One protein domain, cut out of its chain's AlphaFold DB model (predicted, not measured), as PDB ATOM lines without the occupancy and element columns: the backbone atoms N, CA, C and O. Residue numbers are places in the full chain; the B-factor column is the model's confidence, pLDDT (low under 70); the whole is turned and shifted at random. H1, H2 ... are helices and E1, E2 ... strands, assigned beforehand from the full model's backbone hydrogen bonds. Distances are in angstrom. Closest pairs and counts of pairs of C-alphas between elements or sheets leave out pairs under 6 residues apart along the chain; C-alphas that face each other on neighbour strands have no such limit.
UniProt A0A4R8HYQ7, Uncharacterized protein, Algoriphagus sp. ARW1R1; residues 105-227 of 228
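AT A GLANCE: This is residues 105 to 227 of the 228 residues of an uncharacterized protein of Algoriphagus sp. ARW1R1 (UniProt A0A4R8HYQ7). This is a closed barrel of eight strands, longer than it is wide, whose strands wind slantwise round its long axis. A very short helix, H1, is outside the wall near one end, and the small strand E4 pairs onto E9 near the other end. The printed part has 123 residues, in the order E1 E2 E3 E4 E5 H1 E6 E7 E8 E9; round the ring run E1 E2 E3 E9 E6 E7 E8 E5 and back to E1, with antiparallel neighbours throughout. The class is mostly strand, and the whole is compact, with a radius of gyration of the C-alphas of 13.7 A and an elongated outline of 40 by 25 by 24 A.

HOW THE PARTS SIT: Begin at the first printed residue with E1, residues 105 to 114, and go on to E2, residues 118 to 127, which forms a hairpin with it; look there for N 110 and O 122, 2.8 A apart and within hydrogen-bond range. E2 and E3, residues 133 to 140, are the next hairpin, with N 121 and O 138 at 2.8 A; E1 E2 E3 are a meander, each strand the antiparallel neighbour of the one before. E3 runs on into E4, residues 142 to 144, across a break of 1 residue, at 60 degrees. E5, residues 147 to 158, lies on the other side of E1 from E2, antiparallel to E1 at 152 degrees, with N 111 and O 150 at 2.8 A. Next comes H1, residues 166 to 169, on the barrel at a height over the sheet of 4.9 A, outside it and over none of the strands. H1 is too short for any O i to N i+4 pair; its 1 pair of O i and N i+3 is within hydrogen-bond range. E6, residues 171 to 179, forms a hairpin with E7, residues 184 to 194, where N 193 and O 172 are 2.9 A apart. E7 forms a hairpin with E8, residues 199 to 210, with N 204 and O 188 at 3.0 A. E8 is in turn the antiparallel neighbour of E5, with N 153 and O 205 at 2.9 A. E9, residues 214 to 226, has E6 on one side, with N 173 and O 220 at 2.7 A. On the other side of E9 are E4, with N 143 and O 217 at 2.8 A, and E3, with N 137 and O 223 at 2.9 A. E6 E7 E8, also a meander, and E9 make a Greek key, four strands in a row with the first the antiparallel neighbour of the fourth. Among the pairs that are apart are E2 and E7, and E3 and E5.

IN THESE COORDINATES: Find C-alpha 105 at (-30.100, -6.540, -12.943); from there E1 runs 26.7 A to C-alpha 114 at (-37.256, 15.945, -0.463), and it bends by 59 degrees at residue 109. E2 is 27.8 A long, E3 23.2 A and E4 6.4 A. E5, 29.7 A, bends by 78 degrees at residue 150. H1 is 5.4 A long, E6 25.3 A and E7 28.7 A, and E8, 29.8 A, bends by 71 degrees at residue 207. E9, the longest strand with 13 residues, covers 34.6 A and ends at C-alpha 226, (-45.079, -6.310, -15.205).

THE WHOLE: The two C-alphas farthest apart are those of Asp 130 and Pro 212, 40.2 A. The printed part has no cut; of its links, E5 to H1 is short, with 7 residues, and the others are tight. The mean pLDDT of the printed part is 84.1; look for values under 70 at residues 179 to 191, 195 and 212, and note that E7 has a mean of 66.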
ATOM      1  N   MET A 105     -29.058  -7.298 -12.255       89.75
ATOM      2  CA  MET A 105     -30.100  -6.540 -12.943       89.75
ATOM      3  C   MET A 105     -29.607  -5.119 -13.178       89.75
ATOM      4  O   MET A 105     -28.917  -4.561 -12.329       89.75
ATOM      5  N   GLU A 106     -29.966  -4.532 -14.311       92.31
ATOM      6  CA  GLU A 106     -29.682  -3.137 -14.649       92.31
ATOM      7  C   GLU A 106     -30.904  -2.295 -14.321       92.31
ATOM      8  O   GLU A 106     -32.022  -2.677 -14.651       92.31
ATOM      9  N   THR A 107     -30.716  -1.151 -13.678       92.88
ATOM     10  CA  THR A 107     -31.805  -0.235 -13.341       92.88
ATOM     11  C   THR A 107     -31.514   1.155 -13.873       92.88
ATOM     12  O   THR A 107     -30.359   1.568 -13.928       92.88
ATOM     13  N   GLY A 108     -32.553   1.886 -14.256       93.69
ATOM     14  CA  GLY A 108     -32.437   3.300 -14.571       93.69
ATOM     15  C   GLY A 108     -33.773   4.012 -14.463       93.69
ATOM     16  O   GLY A 108     -34.818   3.416 -14.713       93.69
ATOM     17  N   GLY A 109     -33.761   5.277 -14.067       94.38
ATOM     18  CA  GLY A 109     -34.994   6.008 -13.813       94.38
ATOM     19  C   GLY A 109     -34.781   7.429 -13.332       94.38
ATOM     20  O   GLY A 109     -33.704   8.004 -13.481       94.38
ATOM     21  N   VAL A 110     -35.840   7.980 -12.749       92.88
ATOM     22  CA  VAL A 110     -35.883   9.316 -12.161       92.88
ATOM     23  C   VAL A 110     -36.136   9.185 -10.663       92.88
ATOM     24  O   VAL A 110     -37.000   8.416 -10.234       92.88
ATOM     25  N   ASN A 111     -35.383   9.931  -9.865       90.94
ATOM     26  CA  ASN A 111     -35.539  10.046  -8.422       90.94
ATOM     27  C   ASN A 111     -35.917  11.487  -8.059       90.94
ATOM     28  O   ASN A 111     -35.425  12.443  -8.656       90.94
ATOM     29  N   LEU A 112     -36.798  11.620  -7.078       91.44
ATOM     30  CA  LEU A 112     -37.111  12.846  -6.370       91.44
ATOM     31  C   LEU A 112     -36.913  12.583  -4.877       91.44
ATOM     32  O   LEU A 112     -37.615  11.757  -4.292       91.44
ATOM     33  N   THR A 113     -36.013  13.325  -4.253       88.69
ATOM     34  CA  THR A 113     -35.790  13.305  -2.810       88.69
ATOM     35  C   THR A 113     -36.127  14.677  -2.250       88.69
ATOM     36  O   THR A 113     -35.692  15.698  -2.773       88.69
ATOM     37  N   ILE A 114     -36.946  14.721  -1.201       86.81
ATOM     38  CA  ILE A 114     -37.256  15.945  -0.463       86.81
ATOM     39  C   ILE A 114     -37.100  15.616   1.014       86.81
ATOM     40  O   ILE A 114     -38.061  15.203   1.659       86.81
ATOM     41  N   ALA A 115     -35.899  15.744   1.568       84.94
ATOM     42  CA  ALA A 115     -35.695  15.487   2.985       84.94
ATOM     43  C   ALA A 115     -36.231  16.648   3.849       84.94
ATOM     44  O   ALA A 115     -36.052  17.815   3.493       84.94
ATOM     45  N   PRO A 116     -36.904  16.372   4.986       86.75
ATOM     46  CA  PRO A 116     -37.235  15.059   5.558       86.75
ATOM     47  C   PRO A 116     -38.625  14.513   5.143       86.75
ATOM     48  O   PRO A 116     -39.175  13.642   5.812       86.75
ATOM     49  N   LEU A 117     -39.262  15.072   4.109       88.31
ATOM     50  CA  LEU A 117     -40.632  14.719   3.708       88.31
ATOM     51  C   LEU A 117     -40.742  13.317   3.103       88.31
ATOM     52  O   LEU A 117     -41.770  12.660   3.264       88.31
ATOM     53  N   GLY A 118     -39.710  12.867   2.402       91.31
ATOM     54  CA  GLY A 118     -39.699  11.566   1.758       91.31
ATOM     55  C   GLY A 118     -38.901  11.550   0.472       91.31
ATOM     56  O   GLY A 118     -38.249  12.519   0.077       91.31
ATOM     57  N   ASN A 119     -38.970  10.413  -0.190       91.38
ATOM     58  CA  ASN A 119     -38.387  10.202  -1.491       91.38
ATOM     59  C   ASN A 119     -39.323   9.342  -2.345       91.38
ATOM     60  O   ASN A 119     -40.105   8.519  -1.860       91.38
ATOM     61  N   PHE A 120     -39.215   9.549  -3.646       93.12
ATOM     62  CA  PHE A 120     -39.970   8.860  -4.668       93.12
ATOM     63  C   PHE A 120     -39.040   8.577  -5.842       93.12
ATOM     64  O   PHE A 120     -38.307   9.452  -6.289       93.12
ATOM     65  N   SER A 121     -39.080   7.367  -6.378       92.75
ATOM     66  CA  SER A 121     -38.350   7.028  -7.594       92.75
ATOM     67  C   SER A 121     -39.204   6.157  -8.494       92.75
ATOM     68  O   SER A 121     -39.846   5.225  -8.012       92.75
ATOM     69  N   ILE A 122     -39.144   6.415  -9.794       96.00
ATOM     70  CA  ILE A 122     -39.743   5.573 -10.823       96.00
ATOM     71  C   ILE A 122     -38.688   5.243 -11.866       96.00
ATOM     72  O   ILE A 122     -37.890   6.097 -12.251       96.00
ATOM     73  N   GLY A 123     -38.668   4.004 -12.329       95.44
ATOM     74  CA  GLY A 123     -37.689   3.581 -13.309       95.44
ATOM     75  C   GLY A 123     -38.036   2.271 -13.976       95.44
ATOM     76  O   GLY A 123     -39.099   1.687 -13.773       95.44
ATOM     77  N   LEU A 124     -37.084   1.816 -14.767       95.62
ATOM     78  CA  LEU A 124     -37.070   0.524 -15.404       95.62
ATOM     79  C   LEU A 124     -35.999  -0.340 -14.749       95.62
ATOM     80  O   LEU A 124     -34.961   0.147 -14.289       95.62
ATOM     81  N   ILE A 125     -36.256  -1.638 -14.723       94.56
ATOM     82  CA  ILE A 125     -35.275  -2.651 -14.370       94.56
ATOM     83  C   ILE A 125     -35.266  -3.727 -15.443       94.56
ATOM     84  O   ILE A 125     -36.321  -4.168 -15.896       94.56
ATOM     85  N   ARG A 126     -34.071  -4.132 -15.856       93.44
ATOM     86  CA  ARG A 126     -33.845  -5.179 -16.840       93.44
ATOM     87  C   ARG A 126     -33.047  -6.301 -16.209       93.44
ATOM     88  O   ARG A 126     -31.988  -6.067 -15.622       93.44
ATOM     89  N   ARG A 127     -33.510  -7.535 -16.367       91.31
ATOM     90  CA  ARG A 127     -32.726  -8.717 -16.007       91.31
ATOM     91  C   ARG A 127     -31.827  -9.104 -17.179       91.31
ATOM     92  O   ARG A 127     -32.288  -9.239 -18.306       91.31
ATOM     93  N   GLN A 128     -30.524  -9.251 -16.929       87.75
ATOM     94  CA  GLN A 128     -29.547  -9.433 -18.013       87.75
ATOM     95  C   GLN A 128     -29.678 -10.775 -18.751       87.75
ATOM     96  O   GLN A 128     -29.329 -10.855 -19.923       87.75
ATOM     97  N   ASN A 129     -30.179 -11.815 -18.082       83.81
ATOM     98  CA  ASN A 129     -30.221 -13.177 -18.625       83.81
ATOM     99  C   ASN A 129     -31.302 -13.376 -19.697       83.81
ATOM    100  O   ASN A 129     -31.036 -13.934 -20.753       83.81
ATOM    101  N   ASP A 130     -32.523 -12.925 -19.426       86.06
ATOM    102  CA  ASP A 130     -33.671 -13.063 -20.329       86.06
ATOM    103  C   ASP A 130     -34.042 -11.748 -21.025       86.06
ATOM    104  O   ASP A 130     -34.861 -11.736 -21.941       86.06
ATOM    105  N   GLY A 131     -33.440 -10.630 -20.611       88.00
ATOM    106  CA  GLY A 131     -33.763  -9.310 -21.129       88.00
ATOM    107  C   GLY A 131     -35.140  -8.807 -20.705       88.00
ATOM    108  O   GLY A 131     -35.591  -7.812 -21.272       88.00
ATOM    109  N   GLU A 132     -35.798  -9.455 -19.736       90.62
ATOM    110  CA  GLU A 132     -37.118  -9.046 -19.263       90.62
ATOM    111  C   GLU A 132     -37.026  -7.665 -18.607       90.62
ATOM    112  O   GLU A 132     -36.129  -7.399 -17.799       90.62
ATOM    113  N   TRP A 133     -37.960  -6.788 -18.972       92.25
ATOM    114  CA  TRP A 133     -38.094  -5.448 -18.420       92.25
ATOM    115  C   TRP A 133     -39.264  -5.389 -17.448       92.25
ATOM    116  O   TRP A 133     -40.327  -5.945 -17.716       92.25
ATOM    117  N   ARG A 134     -39.095  -4.644 -16.357       95.00
ATOM    118  CA  ARG A 134     -40.172  -4.289 -15.428       95.00
ATOM    119  C   ARG A 134     -40.100  -2.830 -15.030       95.00
ATOM    120  O   ARG A 134     -39.044  -2.201 -15.110       95.00
ATOM    121  N   ILE A 135     -41.228  -2.305 -14.571       95.44
ATOM    122  CA  ILE A 135     -41.288  -0.983 -13.954       95.44
ATOM    123  C   ILE A 135     -40.959  -1.142 -12.473       95.44
ATOM    124  O   ILE A 135     -41.508  -2.019 -11.808       95.44
ATOM    125  N   ILE A 136     -40.094  -0.274 -11.955       94.88
ATOM    126  CA  ILE A 136     -39.859  -0.133 -10.520       94.88
ATOM    127  C   ILE A 136     -40.449   1.176 -10.027       94.88
ATOM    128  O   ILE A 136     -40.269   2.230 -10.640       94.88
ATOM    129  N   VAL A 137     -41.126   1.111  -8.890       95.12
ATOM    130  CA  VAL A 137     -41.560   2.291  -8.144       95.12
ATOM    131  C   VAL A 137     -41.060   2.125  -6.727       95.12
ATOM    132  O   VAL A 137     -41.339   1.110  -6.099       95.12
ATOM    133  N   SER A 138     -40.333   3.109  -6.210       92.81
ATOM    134  CA  SER A 138     -39.937   3.121  -4.805       92.81
ATOM    135  C   SER A 138     -40.426   4.384  -4.124       92.81
ATOM    136  O   SER A 138     -40.332   5.472  -4.688       92.81
ATOM    137  N   VAL A 139     -40.949   4.233  -2.915       95.19
ATOM    138  CA  VAL A 139     -41.450   5.341  -2.099       95.19
ATOM    139  C   VAL A 139     -41.075   5.108  -0.648       95.19
ATOM    140  O   VAL A 139     -41.094   3.971  -0.172       95.19
ATOM    141  N   GLY A 140     -40.758   6.174   0.071       93.69
ATOM    142  CA  GLY A 140     -40.597   6.078   1.509       93.69
ATOM    143  C   GLY A 140     -40.112   7.363   2.164       93.69
ATOM    144  O   GLY A 140     -40.032   8.405   1.510       93.69
ATOM    145  N   PRO A 141     -39.896   7.331   3.487       93.50
ATOM    146  CA  PRO A 141     -39.383   8.476   4.215       93.50
ATOM    147  C   PRO A 141     -37.883   8.676   3.964       93.50
ATOM    148  O   PRO A 141     -37.111   7.721   3.849       93.50
ATOM    149  N   SER A 142     -37.462   9.937   3.978       89.38
ATOM    150  CA  SER A 142     -36.067  10.355   3.883       89.38
ATOM    151  C   SER A 142     -35.678  11.154   5.123       89.38
ATOM    152  O   SER A 142     -36.483  11.881   5.704       89.38
ATOM    153  N   ALA A 143     -34.435  10.999   5.563       89.38
ATOM    154  CA  ALA A 143     -33.851  11.766   6.650       89.38
ATOM    155  C   ALA A 143     -32.591  12.455   6.128       89.38
ATOM    156  O   ALA A 143     -31.658  11.787   5.697       89.38
ATOM    157  N   GLY A 144     -32.567  13.784   6.156       86.25
ATOM    158  CA  GLY A 144     -31.509  14.575   5.536       86.25
ATOM    159  C   GLY A 144     -31.854  16.059   5.509       86.25
ATOM    160  O   GLY A 144     -32.858  16.481   6.088       86.25
ATOM    161  N   LEU A 145     -31.008  16.837   4.843       83.69
ATOM    162  CA  LEU A 145     -31.186  18.284   4.648       83.69
ATOM    163  C   LEU A 145     -31.338  18.670   3.171       83.69
ATOM    164  O   LEU A 145     -31.464  19.848   2.851       83.69
ATOM    165  N   ASP A 146     -31.299  17.691   2.276       76.62
ATOM    166  CA  ASP A 146     -31.258  17.857   0.837       76.62
ATOM    167  C   ASP A 146     -32.604  17.567   0.175       76.62
ATOM    168  O   ASP A 146     -33.322  16.612   0.476       76.62
ATOM    169  N   GLY A 147     -32.934  18.441  -0.769       82.81
ATOM    170  CA  GLY A 147     -33.918  18.175  -1.801       82.81
ATOM    171  C   GLY A 147     -33.210  18.089  -3.143       82.81
ATOM    172  O   GLY A 147     -32.407  18.972  -3.459       82.81
ATOM    173  N   SER A 148     -33.498  17.051  -3.919       86.38
ATOM    174  CA  SER A 148     -32.933  16.847  -5.248       86.38
ATOM    175  C   SER A 148     -33.916  16.141  -6.177       86.38
ATOM    176  O   SER A 148     -34.775  15.364  -5.756       86.38
ATOM    177  N   ILE A 149     -33.795  16.427  -7.469       87.81
ATOM    178  CA  ILE A 149     -34.447  15.672  -8.539       87.81
ATOM    179  C   ILE A 149     -33.384  15.246  -9.539       87.81
ATOM    180  O   ILE A 149     -32.569  16.060  -9.969       87.81
ATOM    181  N   GLY A 150     -33.365  13.974  -9.911       88.88
ATOM    182  CA  GLY A 150     -32.288  13.442 -10.727       88.88
ATOM    183  C   GLY A 150     -32.665  12.233 -11.544       88.88
ATOM    184  O   GLY A 150     -33.725  11.635 -11.378       88.88
ATOM    185  N   VAL A 151     -31.751  11.877 -12.432       90.12
ATOM    186  CA  VAL A 151     -31.768  10.603 -13.140       90.12
ATOM    187  C   VAL A 151     -30.724   9.693 -12.524       90.12
ATOM    188  O   VAL A 151     -29.644  10.145 -12.141       90.12
ATOM    189  N   PHE A 152     -31.030   8.407 -12.447       89.88
ATOM    190  CA  PHE A 152     -30.107   7.402 -11.943       89.88
ATOM    191  C   PHE A 152     -30.014   6.236 -12.918       89.88
ATOM    192  O   PHE A 152     -30.962   5.923 -13.636       89.88
ATOM    193  N   ALA A 153     -28.861   5.581 -12.914       91.75
ATOM    194  CA  ALA A 153     -28.628   4.293 -13.538       91.75
ATOM    195  C   ALA A 153     -27.805   3.432 -12.578       91.75
ATOM    196  O   ALA A 153     -27.009   3.941 -11.793       91.75
ATOM    197  N   GLY A 154     -27.983   2.122 -12.593       90.88
ATOM    198  CA  GLY A 154     -27.294   1.271 -11.640       90.88
ATOM    199  C   GLY A 154     -27.436  -0.204 -11.913       90.88
ATOM    200  O   GLY A 154     -28.034  -0.633 -12.897       90.88
ATOM    201  N   THR A 155     -26.885  -0.986 -10.994       90.94
ATOM    202  CA  THR A 155     -27.030  -2.436 -10.998       90.94
ATOM    203  C   THR A 155     -27.518  -2.933  -9.648       90.94
ATOM    204  O   THR A 155     -27.222  -2.335  -8.616       90.94
ATOM    205  N   VAL A 156     -28.268  -4.030  -9.652       89.25
ATOM    206  CA  VAL A 156     -28.720  -4.735  -8.451       89.25
ATOM    207  C   VAL A 156     -28.170  -6.148  -8.489       89.25
ATOM    208  O   VAL A 156     -28.284  -6.824  -9.510       89.25
ATOM    209  N   LYS A 157     -27.566  -6.583  -7.381       89.00
ATOM    210  CA  LYS A 157     -26.984  -7.917  -7.229       89.00
ATOM    211  C   LYS A 157     -27.466  -8.599  -5.958       89.00
ATOM    212  O   LYS A 157     -27.616  -7.952  -4.922       89.00
ATOM    213  N   ASN A 158     -27.673  -9.912  -6.011       85.75
ATOM    214  CA  ASN A 158     -27.919 -10.712  -4.812       85.75
ATOM    215  C   ASN A 158     -26.618 -10.805  -4.001       85.75
ATOM    216  O   ASN A 158     -25.566 -11.111  -4.559       85.75
ATOM    217  N   ALA A 159     -26.666 -10.554  -2.689       82.44
ATOM    218  CA  ALA A 159     -25.475 -10.621  -1.839       82.44
ATOM    219  C   ALA A 159     -24.838 -12.024  -1.789       82.44
ATOM    220  O   ALA A 159     -23.648 -12.140  -1.508       82.44
ATOM    221  N   LYS A 160     -25.621 -13.075  -2.064       82.88
ATOM    222  CA  LYS A 160     -25.181 -14.474  -2.141       82.88
ATOM    223  C   LYS A 160     -24.771 -14.905  -3.557       82.88
ATOM    224  O   LYS A 160     -24.403 -16.058  -3.738       82.88
ATOM    225  N   ASN A 161     -24.828 -14.009  -4.551       79.38
ATOM    226  CA  ASN A 161     -24.645 -14.330  -5.975       79.38
ATOM    227  C   ASN A 161     -25.596 -15.430  -6.486       79.38
ATOM    228  O   ASN A 161     -25.247 -16.203  -7.373       79.38
ATOM    229  N   GLU A 162     -26.805 -15.499  -5.933       82.06
ATOM    230  CA  GLU A 162     -27.875 -16.373  -6.424       82.06
ATOM    231  C   GLU A 162     -28.680 -15.672  -7.535       82.06
ATOM    232  O   GLU A 162     -28.577 -14.453  -7.723       82.06
ATOM    233  N   GLN A 163     -29.485 -16.440  -8.276       81.69
ATOM    234  CA  GLN A 163     -30.355 -15.890  -9.319       81.69
ATOM    235  C   GLN A 163     -31.354 -14.888  -8.730       81.69
ATOM    236  O   GLN A 163     -31.990 -15.145  -7.709       81.69
ATOM    237  N   LEU A 164     -31.489 -13.737  -9.387       80.62
ATOM    238  CA  LEU A 164     -32.461 -12.717  -9.021       80.62
ATOM    239  C   LEU A 164     -33.804 -12.955  -9.708       80.62
ATOM    240  O   LEU A 164     -33.931 -12.904 -10.938       80.62
ATOM    241  N   GLU A 165     -34.833 -13.098  -8.885       85.06
ATOM    242  CA  GLU A 165     -36.215 -12.922  -9.303       85.06
ATOM    243  C   GLU A 165     -36.681 -11.494  -9.018       85.06
ATOM    244  O   GLU A 165     -36.331 -10.894  -8.002       85.06
ATOM    245  N   PHE A 166     -37.514 -10.948  -9.901       86.00
ATOM    246  CA  PHE A 166     -38.090  -9.617  -9.707       86.00
ATOM    247  C   PHE A 166     -38.998  -9.536  -8.476       86.00
ATOM    248  O   PHE A 166     -38.988  -8.527  -7.783       86.00
ATOM    249  N   SER A 167     -39.715 -10.620  -8.164       82.50
ATOM    250  CA  SER A 167     -40.522 -10.765  -6.944       82.50
ATOM    251  C   SER A 167     -39.709 -10.505  -5.672       82.50
ATOM    252  O   SER A 167     -40.240 -10.050  -4.661       82.50
ATOM    253  N   ALA A 168     -38.405 -10.780  -5.718       81.25
ATOM    254  CA  ALA A 168     -37.520 -10.646  -4.581       81.25
ATOM    255  C   ALA A 168     -36.985  -9.215  -4.386       81.25
ATOM    256  O   ALA A 168     -36.450  -8.911  -3.319       81.25
ATOM    257  N   LEU A 169     -37.171  -8.331  -5.374       83.94
ATOM    258  CA  LEU A 169     -36.874  -6.899  -5.257       83.94
ATOM    259  C   LEU A 169     -37.925  -6.140  -4.443       83.94
ATOM    260  O   LEU A 169     -37.661  -5.018  -4.011       83.94
ATOM    261  N   GLU A 170     -39.105  -6.727  -4.235       89.88
ATOM    262  CA  GLU A 170     -40.143  -6.104  -3.425       89.88
ATOM    263  C   GLU A 170     -39.765  -6.138  -1.946       89.88
ATOM    264  O   GLU A 170     -39.660  -7.202  -1.318       89.88
ATOM    265  N   GLY A 171     -39.578  -4.955  -1.369       88.38
ATOM    266  CA  GLY A 171     -39.214  -4.842   0.031       88.38
ATOM    267  C   GLY A 171     -38.637  -3.494   0.415       88.38
ATOM    268  O   GLY A 171     -38.564  -2.559  -0.382       88.38
ATOM    269  N   TRP A 172     -38.228  -3.421   1.679       88.88
ATOM    270  CA  TRP A 172     -37.576  -2.249   2.242       88.88
ATOM    271  C   TRP A 172     -36.086  -2.252   1.909       88.88
ATOM    272  O   TRP A 172     -35.388  -3.247   2.122       88.88
ATOM    273  N   GLY A 173     -35.597  -1.111   1.445       86.06
ATOM    274  CA  GLY A 173     -34.193  -0.812   1.246       86.06
ATOM    275  C   GLY A 173     -33.785   0.457   1.978       86.06
ATOM    276  O   GLY A 173     -34.595   1.352   2.201       86.06
ATOM    277  N   VAL A 174     -32.513   0.535   2.350       86.00
ATOM    278  CA  VAL A 174     -31.903   1.775   2.846       86.00
ATOM    279  C   VAL A 174     -30.882   2.226   1.824       86.00
ATOM    280  O   VAL A 174     -30.078   1.399   1.402       86.00
ATOM    281  N   SER A 175     -30.921   3.498   1.443       82.88
ATOM    282  CA  SER A 175     -29.958   4.128   0.544       82.88
ATOM    283  C   SER A 175     -29.352   5.356   1.197       82.88
ATOM    284  O   SER A 175     -30.081   6.145   1.796       82.88
ATOM    285  N   ASP A 176     -28.052   5.542   1.026       82.56
ATOM    286  CA  ASP A 176     -27.354   6.766   1.407       82.56
ATOM    287  C   ASP A 176     -26.991   7.542   0.134       82.56
ATOM    288  O   ASP A 176     -26.377   6.978  -0.772       82.56
ATOM    289  N   SER A 177     -27.370   8.815   0.073       75.12
ATOM    290  CA  SER A 177     -27.093   9.730  -1.034       75.12
ATOM    291  C   SER A 177     -26.265  10.910  -0.539       75.12
ATOM    292  O   SER A 177     -26.540  11.499   0.507       75.12
ATOM    293  N   TYR A 178     -25.220  11.231  -1.298       77.94
ATOM    294  CA  TYR A 178     -24.312  12.341  -1.030       77.94
ATOM    295  C   TYR A 178     -24.387  13.325  -2.194       77.94
ATOM    296  O   TYR A 178     -24.211  12.929  -3.345       77.94
ATOM    297  N   SER A 179     -24.642  14.590  -1.879       69.38
ATOM    298  CA  SER A 179     -24.701  15.708  -2.821       69.38
ATOM    299  C   SER A 179     -23.561  16.684  -2.533       69.38
ATOM    300  O   SER A 179     -23.234  16.970  -1.378       69.38
ATOM    301  N   ALA A 180     -22.910  17.162  -3.589       64.25
ATOM    302  CA  ALA A 180     -21.742  18.027  -3.513       64.25
ATOM    303  C   ALA A 180     -21.638  18.991  -4.705       64.25
ATOM    304  O   ALA A 180     -20.530  19.251  -5.163       64.25
ATOM    305  N   SER A 181     -22.747  19.496  -5.253       65.94
ATOM    306  CA  SER A 181     -22.837  20.812  -5.909       65.94
ATOM    307  C   SER A 181     -24.273  21.069  -6.394       65.94
ATOM    308  O   SER A 181     -25.213  20.403  -6.006       65.94
ATOM    309  N   ILE A 182     -24.478  22.051  -7.270       58.75
ATOM    310  CA  ILE A 182     -25.728  22.166  -8.044       58.75
ATOM    311  C   ILE A 182     -25.917  21.012  -9.051       58.75
ATOM    312  O   ILE A 182     -27.032  20.798  -9.518       58.75
ATOM    313  N   PHE A 183     -24.836  20.292  -9.384       58.81
ATOM    314  CA  PHE A 183     -24.838  19.015 -10.095       58.81
ATOM    315  C   PHE A 183     -24.339  17.930  -9.147       58.81
ATOM    316  O   PHE A 183     -23.137  17.776  -8.912       58.81
ATOM    317  N   ASP A 184     -25.264  17.174  -8.590       57.75
ATOM    318  CA  ASP A 184     -24.918  16.162  -7.611       57.75
ATOM    319  C   ASP A 184     -24.633  14.840  -8.300       57.75
ATOM    320  O   ASP A 184     -25.490  14.294  -8.996       57.75
ATOM    321  N   TYR A 185     -23.417  14.332  -8.092       56.50
ATOM    322  CA  TYR A 185     -23.091  12.943  -8.364       56.50
ATOM    323  C   TYR A 185     -23.591  12.101  -7.196       56.50
ATOM    324  O   TYR A 185     -22.981  12.070  -6.128       56.50
ATOM    325  N   GLU A 186     -24.705  11.417  -7.403       62.53
ATOM    326  CA  GLU A 186     -25.254  10.510  -6.409       62.53
ATOM    327  C   GLU A 186     -24.633   9.129  -6.617       62.53
ATOM    328  O   GLU A 186     -24.830   8.513  -7.661       62.53
ATOM    329  N   SER A 187     -23.880   8.634  -5.634       62.91
ATOM    330  CA  SER A 187     -23.457   7.233  -5.568       62.91
ATOM    331  C   SER A 187     -24.102   6.590  -4.351       62.91
ATOM    332  O   SER A 187     -23.683   6.844  -3.223       62.91
ATOM    333  N   GLY A 188     -25.101   5.745  -4.590       60.03
ATOM    334  CA  GLY A 188     -25.843   5.046  -3.545       60.03
ATOM    335  C   GLY A 188     -25.541   3.557  -3.558       60.03
ATOM    336  O   GLY A 188     -25.510   2.931  -4.621       60.03
ATOM    337  N   SER A 189     -25.334   2.974  -2.378       63.66
ATOM    338  CA  SER A 189     -25.442   1.528  -2.213       63.66
ATOM    339  C   SER A 189     -26.625   1.211  -1.329       63.66
ATOM    340  O   SER A 189     -26.705   1.722  -0.212       63.66
ATOM    341  N   ASN A 190     -27.526   0.360  -1.826       65.94
ATOM    342  CA  ASN A 190     -28.731   0.032  -1.082       65.94
ATOM    343  C   ASN A 190     -28.714  -1.427  -0.689       65.94
ATOM    344  O   ASN A 190     -28.415  -2.292  -1.511       65.94
ATOM    345  N   SER A 191     -29.078  -1.693   0.560       69.81
ATOM    346  CA  SER A 191     -29.393  -3.043   1.006       69.81
ATOM    347  C   SER A 191     -30.900  -3.228   0.942       69.81
ATOM    348  O   SER A 191     -31.592  -2.721   1.820       69.81
ATOM    349  N   ILE A 192     -31.411  -3.945  -0.057       76.69
ATOM    350  CA  ILE A 192     -32.833  -4.310  -0.111       76.69
ATOM    351  C   ILE A 192     -32.996  -5.621   0.644       76.69
ATOM    352  O   ILE A 192     -32.289  -6.590   0.360       76.69
ATOM    353  N   ARG A 193     -33.911  -5.652   1.613       75.81
ATOM    354  CA  ARG A 193     -34.338  -6.888   2.261       75.81
ATOM    355  C   ARG A 193     -35.652  -7.318   1.628       75.81
ATOM    356  O   ARG A 193     -36.700  -6.738   1.916       75.81
ATOM    357  N   GLY A 194     -35.567  -8.306   0.745       70.00
ATOM    358  CA  GLY A 194     -36.731  -8.850   0.060       70.00
ATOM    359  C   GLY A 194     -37.692  -9.521   1.040       70.00
ATOM    360  O   GLY A 194     -37.316  -9.899   2.157       70.00
ATOM    361  N   ARG A 195     -38.937  -9.722   0.603       68.50
ATOM    362  CA  ARG A 195     -39.994 -10.382   1.391       68.50
ATOM    363  C   ARG A 195     -39.576 -11.740   1.986       68.50
ATOM    364  O   ARG A 195     -40.043 -12.091   3.066       68.50
ATOM    365  N   TYR A 196     -38.679 -12.470   1.322       71.19
ATOM    366  CA  TYR A 196     -38.207 -13.801   1.735       71.19
ATOM    367  C   TYR A 196     -36.914 -13.790   2.569       71.19
ATOM    368  O   TYR A 196     -36.358 -14.842   2.873       71.19
ATOM    369  N   GLY A 197     -36.447 -12.612   2.997       71.94
ATOM    370  CA  GLY A 197     -35.260 -12.478   3.844       71.94
ATOM    371  C   GLY A 197     -33.936 -12.420   3.082       71.94
ATOM    372  O   GLY A 197     -32.889 -12.297   3.720       71.94
ATOM    373  N   ASP A 198     -33.974 -12.445   1.752       77.44
ATOM    374  CA  ASP A 198     -32.796 -12.229   0.921       77.44
ATOM    375  C   ASP A 198     -32.331 -10.778   0.969       77.44
ATOM    376  O   ASP A 198     -33.122  -9.838   1.084       77.44
ATOM    377  N   SER A 199     -31.013 -10.615   0.900       80.06
ATOM    378  CA  SER A 199     -30.346  -9.321   0.918       80.06
ATOM    379  C   SER A 199     -29.744  -9.030  -0.447       80.06
ATOM    380  O   SER A 199     -28.943  -9.817  -0.958       80.06
ATOM    381  N   TYR A 200     -30.066  -7.866  -0.992       81.75
ATOM    382  CA  TYR A 200     -29.569  -7.402  -2.280       81.75
ATOM    383  C   TYR A 200     -28.741  -6.150  -2.094       81.75
ATOM    384  O   TYR A 200     -29.066  -5.320  -1.252       81.75
ATOM    385  N   ARG A 201     -27.693  -6.008  -2.899       85.25
ATOM    386  CA  ARG A 201     -26.901  -4.786  -2.989       85.25
ATOM    387  C   ARG A 201     -27.211  -4.110  -4.309       85.25
ATOM    388  O   ARG A 201     -26.948  -4.687  -5.362       85.25
ATOM    389  N   SER A 202     -27.747  -2.900  -4.258       85.25
ATOM    390  CA  SER A 202     -27.745  -2.025  -5.425       85.25
ATOM    391  C   SER A 202     -26.515  -1.125  -5.405       85.25
ATOM    392  O   SER A 202     -25.933  -0.843  -4.354       85.25
ATOM    393  N   SER A 203     -26.097  -0.697  -6.585       85.94
ATOM    394  CA  SER A 203     -25.133   0.378  -6.782       85.94
ATOM    395  C   SER A 203     -25.674   1.266  -7.884       85.94
ATOM    396  O   SER A 203     -25.809   0.815  -9.022       85.94
ATOM    397  N   THR A 204     -26.035   2.491  -7.529       82.94
ATOM    398  CA  THR A 204     -26.615   3.472  -8.446       82.94
ATOM    399  C   THR A 204     -25.695   4.669  -8.551       82.94
ATOM    400  O   THR A 204     -25.175   5.140  -7.544       82.94
ATOM    401  N   VAL A 205     -25.513   5.144  -9.776       86.12
ATOM    402  CA  VAL A 205     -24.879   6.415 -10.096       86.12
ATOM    403  C   VAL A 205     -25.929   7.324 -10.721       86.12
ATOM    404  O   VAL A 205     -26.707   6.887 -11.571       86.12
ATOM    405  N   GLY A 206     -25.983   8.574 -10.292       83.62
ATOM    406  CA  GLY A 206     -26.986   9.517 -10.762       83.62
ATOM    407  C   GLY A 206     -26.451  10.926 -10.892       83.62
ATOM    408  O   GLY A 206     -25.423  11.275 -10.314       83.62
ATOM    409  N   ILE A 207     -27.168  11.720 -11.682       83.12
ATOM    410  CA  ILE A 207     -26.990  13.166 -11.753       83.12
ATOM    411  C   ILE A 207     -28.296  13.778 -11.275       83.12
ATOM    412  O   ILE A 207     -29.357  13.482 -11.835       83.12
ATOM    413  N   SER A 208     -28.223  14.630 -10.259       82.25
ATOM    414  CA  SER A 208     -29.387  15.356  -9.760       82.25
ATOM    415  C   SER A 208     -29.142  16.860  -9.683       82.25
ATOM    416  O   SER A 208     -28.004  17.329  -9.641       82.25
ATOM    417  N   LEU A 209     -30.237  17.612  -9.751       83.56
ATOM    418  CA  LEU A 209     -30.302  19.042  -9.490       83.56
ATOM    419  C   LEU A 209     -30.876  19.206  -8.087       83.56
ATOM    420  O   LEU A 209     -32.031  18.840  -7.844       83.56
ATOM    421  N   GLY A 210     -30.069  19.724  -7.167       81.88
ATOM    422  CA  GLY A 210     -30.415  19.737  -5.756       81.88
ATOM    423  C   GLY A 210     -29.675  20.778  -4.931       81.88
ATOM    424  O   GLY A 210     -29.160  21.783  -5.429       81.88
ATOM    425  N   SER A 211     -29.712  20.558  -3.622       79.69
ATOM    426  CA  SER A 211     -29.025  21.404  -2.651       79.69
ATOM    427  C   SER A 211     -27.506  21.263  -2.810       79.69
ATOM    428  O   SER A 211     -27.018  20.145  -2.897       79.69
ATOM    429  N   PRO A 212     -26.733  22.367  -2.781       69.19
ATOM    430  CA  PRO A 212     -25.325  22.372  -3.190       69.19
ATOM    431  C   PRO A 212     -24.386  21.511  -2.332       69.19
ATOM    432  O   PRO A 212     -23.249  21.260  -2.726       69.19
ATOM    433  N   ALA A 213     -24.824  21.116  -1.140       75.19
ATOM    434  CA  ALA A 213     -24.152  20.149  -0.293       75.19
ATOM    435  C   ALA A 213     -25.190  19.522   0.631       75.19
ATOM    436  O   ALA A 213     -25.936  20.238   1.308       75.19
ATOM    437  N   GLY A 214     -25.221  18.198   0.681       78.62
ATOM    438  CA  GLY A 214     -26.223  17.499   1.457       78.62
ATOM    439  C   GLY A 214     -25.933  16.020   1.621       78.62
ATOM    440  O   GLY A 214     -25.109  15.412   0.936       78.62
ATOM    441  N   TYR A 215     -26.608  15.460   2.609       85.62
ATOM    442  CA  TYR A 215     -26.640  14.037   2.863       85.62
ATOM    443  C   TYR A 215     -28.074  13.676   3.208       85.62
ATOM    444  O   TYR A 215     -28.653  14.250   4.141       85.62
ATOM    445  N   SER A 216     -28.602  12.702   2.477       85.31
ATOM    446  CA  SER A 216     -29.864  12.041   2.774       85.31
ATOM    447  C   SER A 216     -29.639  10.556   2.978       85.31
ATOM    448  O   SER A 216     -28.916   9.884   2.246       85.31
ATOM    449  N   ARG A 217     -30.340  10.025   3.971       88.75
ATOM    450  CA  ARG A 217     -30.601   8.604   4.121       88.75
ATOM    451  C   ARG A 217     -32.064   8.359   3.789       88.75
ATOM    452  O   ARG A 217     -32.947   8.839   4.500       88.75
ATOM    453  N   ASN A 218     -32.316   7.587   2.743       87.62
ATOM    454  CA  ASN A 218     -33.664   7.244   2.304       87.62
ATOM    455  C   ASN A 218     -34.007   5.807   2.705       87.62
ATOM    456  O   ASN A 218     -33.175   4.901   2.600       87.62
ATOM    457  N   TYR A 219     -35.234   5.606   3.176       90.88
ATOM    458  CA  TYR A 219     -35.786   4.302   3.528       90.88
ATOM    459  C   TYR A 219     -36.900   3.989   2.541       90.88
ATOM    460  O   TYR A 219     -38.005   4.497   2.672       90.88
ATOM    461  N   ASN A 220     -36.626   3.150   1.553       90.38
ATOM    462  CA  ASN A 220     -37.473   3.004   0.375       90.38
ATOM    463  C   ASN A 220     -38.184   1.666   0.423       90.38
ATOM    464  O   ASN A 220     -37.526   0.645   0.589       90.38
ATOM    465  N   TYR A 221     -39.494   1.642   0.211       92.25
ATOM    466  CA  TYR A 221     -40.170   0.415  -0.179       92.25
ATOM    467  C   TYR A 221     -40.252   0.358  -1.702       92.25
ATOM    468  O   TYR A 221     -40.808   1.269  -2.316       92.25
ATOM    469  N   THR A 222     -39.709  -0.694  -2.305       92.25
ATOM    470  CA  THR A 222     -39.715  -0.906  -3.758       92.25
ATOM    471  C   THR A 222     -40.840  -1.855  -4.167       92.25
ATOM    472  O   THR A 222     -41.055  -2.891  -3.544       92.25
ATOM    473  N   TYR A 223     -41.539  -1.497  -5.242       92.94
ATOM    474  CA  TYR A 223     -42.557  -2.277  -5.939       92.94
ATOM    475  C   TYR A 223     -42.099  -2.550  -7.373       92.94
ATOM    476  O   TYR A 223     -41.502  -1.676  -8.009       92.94
ATOM    477  N   THR A 224     -42.426  -3.732  -7.893       92.81
ATOM    478  CA  THR A 224     -42.154  -4.133  -9.279       92.81
ATOM    479  C   THR A 224     -43.449  -4.416 -10.024       92.81
ATOM    480  O   THR A 224     -44.313  -5.117  -9.507       92.81
ATOM    481  N   PHE A 225     -43.575  -3.914 -11.252       93.50
ATOM    482  CA  PHE A 225     -44.752  -4.130 -12.095       93.50
ATOM    483  C   PHE A 225     -44.367  -4.739 -13.441       93.50
ATOM    484  O   PHE A 225     -43.366  -4.352 -14.051       93.50
ATOM    485  N   ASP A 226     -45.208  -5.660 -13.904       92.31
ATOM    486  CA  ASP A 226     -45.079  -6.310 -15.205       92.31
ATOM    487  C   ASP A 226     -45.748  -5.460 -16.299       92.31
ATOM    488  O   ASP A 226     -46.813  -4.879 -16.078       92.31
ATOM    489  N   PHE A 227     -45.165  -5.442 -17.500       84.81
ATOM    490  CA  PHE A 227     -45.823  -4.943 -18.712       84.81
ATOM    491  C   PHE A 227     -46.728  -6.051 -19.267       84.81
ATOM    492  O   PHE A 227     -46.273  -6.879 -20.052       84.81
TER     493      PHE A 227